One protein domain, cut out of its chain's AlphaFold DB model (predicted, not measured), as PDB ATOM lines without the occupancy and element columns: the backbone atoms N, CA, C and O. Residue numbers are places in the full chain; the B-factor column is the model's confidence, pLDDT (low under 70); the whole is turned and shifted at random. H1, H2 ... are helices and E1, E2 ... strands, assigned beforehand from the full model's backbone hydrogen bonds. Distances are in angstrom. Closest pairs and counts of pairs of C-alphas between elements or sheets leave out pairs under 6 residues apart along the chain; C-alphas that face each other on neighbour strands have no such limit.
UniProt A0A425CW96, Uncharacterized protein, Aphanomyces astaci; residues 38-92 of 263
ATOM      1  N   ASN A  38      45.304  18.310  25.788       57.59
ATOM      2  CA  ASN A  38      44.800  17.474  24.708       57.59
ATOM      3  C   ASN A  38      45.220  16.001  24.887       57.59
ATOM      4  O   ASN A  38      46.013  15.656  25.770       57.59
ATOM      5  N   VAL A  39      44.724  15.131  24.004       50.62
ATOM      6  CA  VAL A  39      44.929  13.670  24.047       50.62
ATOM      7  C   VAL A  39      46.395  13.216  23.976       50.62
ATOM      8  O   VAL A  39      46.714  12.110  24.408       50.62
ATOM      9  N   ILE A  40      47.309  14.061  23.482       55.25
ATOM     10  CA  ILE A  40      48.761  13.794  23.459       55.25
ATOM     11  C   ILE A  40      49.523  14.511  24.589       55.25
ATOM     12  O   ILE A  40      50.750  14.451  24.656       55.25
ATOM     13  N   GLY A  41      48.804  15.160  25.508       53.34
ATOM     14  CA  GLY A  41      49.345  15.792  26.707       53.34
ATOM     15  C   GLY A  41      49.901  17.204  26.512       53.34
ATOM     16  O   GLY A  41      50.550  17.707  27.435       53.34
ATOM     17  N   LEU A  42      49.658  17.841  25.362       47.66
ATOM     18  CA  LEU A  42      49.990  19.249  25.129       47.66
ATOM     19  C   LEU A  42      48.918  20.153  25.736       47.66
ATOM     20  O   LEU A  42      47.736  19.821  25.714       47.66
ATOM     21  N   ASN A  43      49.340  21.301  26.263       54.81
ATOM     22  CA  ASN A  43      48.415  22.335  26.709       54.81
ATOM     23  C   ASN A  43      47.916  23.114  25.488       54.81
ATOM     24  O   ASN A  43      48.737  23.699  24.780       54.81
ATOM     25  N   LEU A  44      46.604  23.139  25.276       52.38
ATOM     26  CA  LEU A  44      45.937  23.973  24.283       52.38
ATOM     27  C   LEU A  44      44.975  24.945  24.985       52.38
ATOM     28  O   LEU A  44      44.485  24.631  26.078       52.38
ATOM     29  N   PRO A  45      44.711  26.125  24.401       60.88
ATOM     30  CA  PRO A  45      43.583  26.949  24.806       60.88
ATOM     31  C   PRO A  45      42.288  26.141  24.726       60.88
ATOM     32  O   PRO A  45      42.078  25.376  23.790       60.88
ATOM     33  N   PHE A  46      41.388  26.350  25.680       58.69
ATOM     34  CA  PHE A  46      40.092  25.671  25.726       58.69
ATOM     35  C   PHE A  46      39.239  25.865  24.453       58.69
ATOM     36  O   PHE A  46      38.388  25.037  24.145       58.69
ATOM     37  N   LEU A  47      39.483  26.946  23.704       59.72
ATOM     38  CA  LEU A  47      38.848  27.243  22.413       59.72
ATOM     39  C   LEU A  47      39.249  26.278  21.284       59.72
ATOM     40  O   LEU A  47      38.502  26.143  20.320       59.72
ATOM     41  N   ASP A  48      40.371  25.570  21.422       71.31
ATOM     42  CA  ASP A  48      40.937  24.713  20.375       71.31
ATOM     43  C   ASP A  48      40.575  23.232  20.590       71.31
ATOM     44  O   ASP A  48      41.323  22.322  20.241       71.31
ATOM     45  N   ILE A  49      39.406  22.953  21.179       73.56
ATOM     46  CA  ILE A  49      38.984  21.586  21.536       73.56
ATOM     47  C   ILE A  49      38.803  20.659  20.325       73.56
ATOM     48  O   ILE A  49      38.947  19.441  20.439       73.56
ATOM     49  N   ALA A  50      38.524  21.241  19.156       79.44
ATOM     50  CA  ALA A  50      38.448  20.538  17.879       79.44
ATOM     51  C   ALA A  50      39.801  20.442  17.148       79.44
ATOM     52  O   ALA A  50      39.866  19.794  16.105       79.44
ATOM     53  N   ASP A  51      40.884  21.032  17.673       83.44
ATOM     54  CA  ASP A  51      42.219  20.974  17.065       83.44
ATOM     55  C   ASP A  51      42.885  19.606  17.304       83.44
ATOM     56  O   ASP A  51      43.814  19.426  18.096       83.44
ATOM     57  N   VAL A  52      42.351  18.590  16.627       84.50
ATOM     58  CA  VAL A  52      42.785  17.196  16.714       84.50
ATOM     59  C   VAL A  52      43.084  16.687  15.311       84.50
ATOM     60  O   VAL A  52      42.250  16.765  14.412       84.50
ATOM     61  N   LEU A  53      44.270  16.093  15.126       85.94
ATOM     62  CA  LEU A  53      44.747  15.611  13.821       85.94
ATOM     63  C   LEU A  53      43.743  14.693  13.103       85.94
ATOM     64  O   LEU A  53      43.628  14.758  11.884       85.94
ATOM     65  N   ALA A  54      43.025  13.850  13.848       89.00
ATOM     66  CA  ALA A  54      42.017  12.958  13.281       89.00
ATOM     67  C   ALA A  54      40.865  13.728  12.610       89.00
ATOM     68  O   ALA A  54      40.444  13.347  11.522       89.00
ATOM     69  N   TYR A  55      40.402  14.831  13.202       91.06
ATOM     70  CA  TYR A  55      39.328  15.654  12.636       91.06
ATOM     71  C   TYR A  55      39.816  16.456  11.425       91.06
ATOM     72  O   TYR A  55      39.155  16.464  10.388       91.06
ATOM     73  N   HIS A  56      41.047  16.976  11.479       90.00
ATOM     74  CA  HIS A  56      41.697  17.591  10.312       90.00
ATOM     75  C   HIS A  56      41.818  16.627   9.126       90.00
ATOM     76  O   HIS A  56      41.621  17.021   7.981       90.00
ATOM     77  N   GLN A  57      42.127  15.352   9.383       92.31
ATOM     78  CA  GLN A  57      42.206  14.317   8.342       92.31
ATOM     79  C   GLN A  57      40.840  13.940   7.760       92.31
ATOM     80  O   GLN A  57      40.776  13.526   6.603       92.31
ATOM     81  N   LEU A  58      39.769  14.090   8.541       92.25
ATOM     82  CA  LEU A  58      38.390  13.925   8.083       92.25
ATOM     83  C   LEU A  58      37.874  15.154   7.318       92.25
ATOM     84  O   LEU A  58      36.864  15.050   6.630       92.25
ATOM     85  N   GLY A  59      38.579  16.289   7.391       93.75
ATOM     86  CA  GLY A  59      38.181  17.534   6.735       93.75
ATOM     87  C   GLY A  59      36.951  18.185   7.367       93.75
ATOM     88  O   GLY A  59      36.250  18.912   6.672       93.75
ATOM     89  N   VAL A  60      36.697  17.897   8.646       91.88
ATOM     90  CA  VAL A  60      35.579  18.440   9.428       91.88
ATOM     91  C   VAL A  60      36.097  19.497  10.395       91.88
ATOM     92  O   VAL A  60      37.198  19.356  10.938       91.88
ATOM     93  N   ASP A  61      35.317  20.548  10.616       89.56
ATOM     94  CA  ASP A  61      35.638  21.603  11.574       89.56
ATOM     95  C   ASP A  61      34.830  21.495  12.883       89.56
ATOM     96  O   ASP A  61      34.109  20.529  13.131       89.56
ATOM     97  N   TYR A  62      34.985  22.477  13.779       86.44
ATOM     98  CA  TYR A  62      34.254  22.503  15.050       86.44
ATOM     99  C   TYR A  62      32.729  22.511  14.862       86.44
ATOM    100  O   TYR A  62      32.024  21.868  15.639       86.44
ATOM    101  N   GLN A  63      32.212  23.246  13.872       88.25
ATOM    102  CA  GLN A  63      30.774  23.336  13.619       88.25
ATOM    103  C   GLN A  63      30.245  21.996  13.121       88.25
ATOM    104  O   GLN A  63      29.244  21.518  13.655       88.25
ATOM    105  N   ASP A  64      30.969  21.356  12.201       92.56
ATOM    106  CA  ASP A  64      30.638  20.012  11.730       92.56
ATOM    107  C   ASP A  64      30.592  19.019  12.898       92.56
ATOM    108  O   ASP A  64      29.633  18.266  13.040       92.56
ATOM    109  N   LEU A  65      31.602  19.027  13.776       91.19
ATOM    110  CA  LEU A  65      31.692  18.122  14.932       91.19
ATOM    111  C   LEU A  65      30.576  18.338  15.967       91.19
ATOM    112  O   LEU A  65      30.227  17.412  16.706       91.19
ATOM    113  N   CYS A  66      30.016  19.546  16.032       89.19
ATOM    114  CA  CYS A  66      28.902  19.869  16.918       89.19
ATOM    115  C   CYS A  66      27.536  19.425  16.370       89.19
ATOM    116  O   CYS A  66      26.563  19.441  17.127       89.19
ATOM    117  N   ASP A  67      27.437  19.021  15.099       91.94
ATOM    118  CA  ASP A  67      26.166  18.637  14.486       91.94
ATOM    119  C   ASP A  67      25.654  17.284  15.040       91.94
ATOM    120  O   ASP A  67      26.361  16.267  14.989       91.94
ATOM    121  N   PRO A  68      24.412  17.204  15.563       91.38
ATOM    122  CA  PRO A  68      23.829  15.942  16.018       91.38
ATOM    123  C   PRO A  68      23.605  14.914  14.895       91.38
ATOM    124  O   PRO A  68      23.336  13.751  15.199       91.38
ATOM    125  N   TYR A  69      23.725  15.286  13.615       93.81
ATOM    126  CA  TYR A  69      23.684  14.372  12.469       93.81
ATOM    127  C   TYR A  69      24.665  13.202  12.620       93.81
ATOM    128  O   TYR A  69      24.321  12.072  12.260       93.81
ATOM    129  N   TRP A  70      25.831  13.422  13.244       94.88
ATOM    130  CA  TRP A  70      26.804  12.360  13.516       94.88
ATOM    131  C   TRP A  70      26.232  11.201  14.334       94.88
ATOM    132  O   TRP A  70      26.706  10.083  14.199       94.88
ATOM    133  N   ILE A  71      25.182  11.409  15.135       94.62
ATOM    134  CA  ILE A  71      24.502  10.316  15.850       94.62
ATOM    135  C   ILE A  71      23.967   9.262  14.868       94.62
ATOM    136  O   ILE A  71      23.946   8.072  15.189       94.62
ATOM    137  N   TYR A  72      23.530   9.695  13.685       96.00
ATOM    138  CA  TYR A  72      22.926   8.840  12.667       96.00
ATOM    139  C   TYR A  72      23.933   8.342  11.628       96.00
ATOM    140  O   TYR A  72      23.783   7.219  11.149       96.00
ATOM    141  N   ASP A  73      24.928   9.161  11.283       95.12
ATOM    142  CA  ASP A  73      25.919   8.852  10.244       95.12
ATOM    143  C   ASP A  73      27.079   8.004  10.773       95.12
ATOM    144  O   ASP A  73      27.289   6.874  10.331       95.12
ATOM    145  N   ASP A  74      27.781   8.516  11.786       95.31
ATOM    146  CA  ASP A  74      28.844   7.806  12.489       95.31
ATOM    147  C   ASP A  74      28.901   8.249  13.953       95.31
ATOM    148  O   ASP A  74      29.579   9.206  14.347       95.31
ATOM    149  N   ILE A  75      28.196   7.487  14.790       95.62
ATOM    150  CA  ILE A  75      28.113   7.738  16.227       95.62
ATOM    151  C   ILE A  75      29.492   7.722  16.907       95.62
ATOM    152  O   ILE A  75      29.643   8.282  17.992       95.62
ATOM    153  N   SER A  76      30.515   7.113  16.296       94.50
ATOM    154  CA  SER A  76      31.878   7.090  16.835       94.50
ATOM    155  C   SER A  76      32.514   8.477  16.812       94.50
ATOM    156  O   SER A  76      33.232   8.819  17.749       94.50
ATOM    157  N   ILE A  77      32.225   9.287  15.786       93.19
ATOM    158  CA  ILE A  77      32.685  10.681  15.698       93.19
ATOM    159  C   ILE A  77      31.978  11.514  16.767       93.19
ATOM    160  O   ILE A  77      32.645  12.189  17.551       93.19
ATOM    161  N   PHE A  78      30.650  11.374  16.880       93.00
ATOM    162  CA  PHE A  78      29.863  12.055  17.911       93.00
ATOM    163  C   PHE A  78      30.373  11.738  19.326       93.00
ATOM    164  O   PHE A  78      30.661  12.637  20.115       93.00
ATOM    165  N   LEU A  79      30.520  10.448  19.650       92.69
ATOM    166  CA  LEU A  79      30.992   9.998  20.961       92.69
ATOM    167  C   LEU A  79      32.464  10.341  21.200       92.69
ATOM    168  O   LEU A  79      32.834  10.628  22.338       92.69
ATOM    169  N   GLY A  80      33.299  10.314  20.162       91.44
ATOM    170  CA  GLY A  80      34.711  10.679  20.244       91.44
ATOM    171  C   GLY A  80      34.893  12.150  20.600       91.44
ATOM    172  O   GLY A  80      35.589  12.464  21.565       91.44
ATOM    173  N   PHE A  81      34.214  13.043  19.877       90.81
ATOM    174  CA  PHE A  81      34.289  14.479  20.120       90.81
ATOM    175  C   PHE A  81      33.671  14.859  21.467       90.81
ATOM    176  O   PHE A  81      34.363  15.389  22.334       90.81
ATOM    177  N   TRP A  82      32.401  14.522  21.702       89.38
ATOM    178  CA  TRP A  82      31.715  14.923  22.933       89.38
ATOM    179  C   TRP A  82      32.215  14.187  24.178       89.38
ATOM    180  O   TRP A  82      32.214  14.762  25.267       89.38
ATOM    181  N   GLY A  83      32.681  12.944  24.042       88.62
ATOM    182  CA  GLY A  83      33.307  12.205  25.137       88.62
ATOM    183  C   GLY A  83      34.628  12.834  25.582       88.62
ATOM    184  O   GLY A  83      34.874  12.969  26.782       88.62
ATOM    185  N   GLU A  84      35.456  13.270  24.632       84.62
ATOM    186  CA  GLU A  84      36.688  14.000  24.931       84.62
ATOM    187  C   GLU A  84      36.383  15.377  25.529       84.62
ATOM    188  O   GLU A  84      36.913  15.708  26.593       84.62
ATOM    189  N   SER A  85      35.454  16.130  24.935       85.19
ATOM    190  CA  SER A  85      35.006  17.421  25.465       85.19
ATOM    191  C   SER A  85      34.529  17.308  26.910       85.19
ATOM    192  O   SER A  85      34.997  18.036  27.786       85.19
ATOM    193  N   PHE A  86      33.687  16.315  27.205       85.31
ATOM    194  CA  PHE A  86      33.225  16.026  28.560       85.31
ATOM    195  C   PHE A  86      34.382  15.778  29.540       85.31
ATOM    196  O   PHE A  86      34.392  16.315  30.654       85.31
ATOM    197  N   ASN A  87      35.376  14.979  29.141       84.44
ATOM    198  CA  ASN A  87      36.545  14.706  29.974       84.44
ATOM    199  C   ASN A  87      37.371  15.971  30.214       84.44
ATOM    200  O   ASN A  87      37.796  16.217  31.347       84.44
ATOM    201  N   GLN A  88      37.573  16.792  29.184       80.88
ATOM    202  CA  GLN A  88      38.289  18.054  29.317       80.88
ATOM    203  C   GLN A  88      37.562  19.004  30.266       80.88
ATOM    204  O   GLN A  88      38.185  19.504  31.201       80.88
ATOM    205  N   TYR A  89      36.250  19.187  30.119       85.00
ATOM    206  CA  TYR A  89      35.444  20.039  31.004       85.00
ATOM    207  C   TYR A  89      35.538  19.582  32.466       85.00
ATOM    208  O   TYR A  89      35.744  20.378  33.386       85.00
ATOM    209  N   ARG A  90      35.470  18.265  32.691       84.25
ATOM    210  CA  ARG A  90      35.558  17.664  34.026       84.25
ATOM    211  C   ARG A  90      36.933  17.838  34.671       84.25
ATOM    212  O   ARG A  90      37.015  18.124  35.866       84.25
ATOM    213  N   ASN A  91      37.994  17.622  33.901       83.75
ATOM    214  CA  ASN A  91      39.368  17.597  34.406       83.75
ATOM    215  C   ASN A  91      40.001  18.991  34.474       83.75
ATOM    216  O   ASN A  91      41.004  19.189  35.163       83.75
ATOM    217  N   THR A  92      39.410  19.964  33.787       83.81
ATOM    218  CA  THR A  92      39.874  21.346  33.791       83.81
ATOM    219  C   THR A  92      39.573  22.009  35.133       83.81
ATOM    220  O   THR A  92      38.524  21.808  35.750       83.81
TER     221      THR A  92
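What this domain is: This is residues 38 to 92 of the 263 residues of an uncharacterized protein of Aphanomyces astaci (UniProt A0A425CW96). One long helix, H4, makes one side of a loose hook, and the chain before it runs out from E1 through three short helices, H1, H2 and H3, and turns back into H4 by a corner at H3. H2 packs on the first part of H4, while H1 and the short strand E1 keep away from it. The printed part has 55 residues, with one named strand and four named helices in the order E1, H1, H2, H3, H4, and its class is mostly helix. It is compact, with a radius of gyration of the C-alphas of 11.1 A and spans of 31 by 22 by 17 A.

Where its parts are: E1, residues 43 to 45, begins at C-alpha 43 (48.415, 22.335, 26.709) and is 6.9 A long. H1 is residues 53 to 58, 8.7 A. H2 is residues 62 to 66, 6.3 A. H3 is residues 70 to 73, 4.9 A. H4, residues 75 to 91, runs 23.5 A from C-alpha 75 (28.113, 7.738, 16.227) to C-alpha 91 (39.368, 17.597, 34.406).

How they stand to each other: E1 pairs with no named strand and is apart from H1, H2, H3 and H4. H1 is apart from H3 and H4, and only just apart from H2, with a closest distance of 8.3 A between C-alphas. H2 touches residues 77 to 81 of H4; the closest C-alphas, of Leu 65 and Phe 81, are 6.9 A apart. H2 and H3 meet only through their link. H3 and H4 only just touch, and only at the corner, with 3 pairs of C-alphas within 8 A; the closest, of Trp 70 and Phe 78, are 5.4 A apart. In H1, H2 and H4 every O i to N i+4 pair is within hydrogen-bond range; H3 is too short for such a pair, and its one O i to N i+3 pair is not within range.

The domain as a whole: The C-alphas farthest apart, of Asn 43 and Tyr 72, are 32.1 A apart. The printed part has no cut and no long link. The mean pLDDT of the printed part is 82.7, and residues 38 to 47 are under 70.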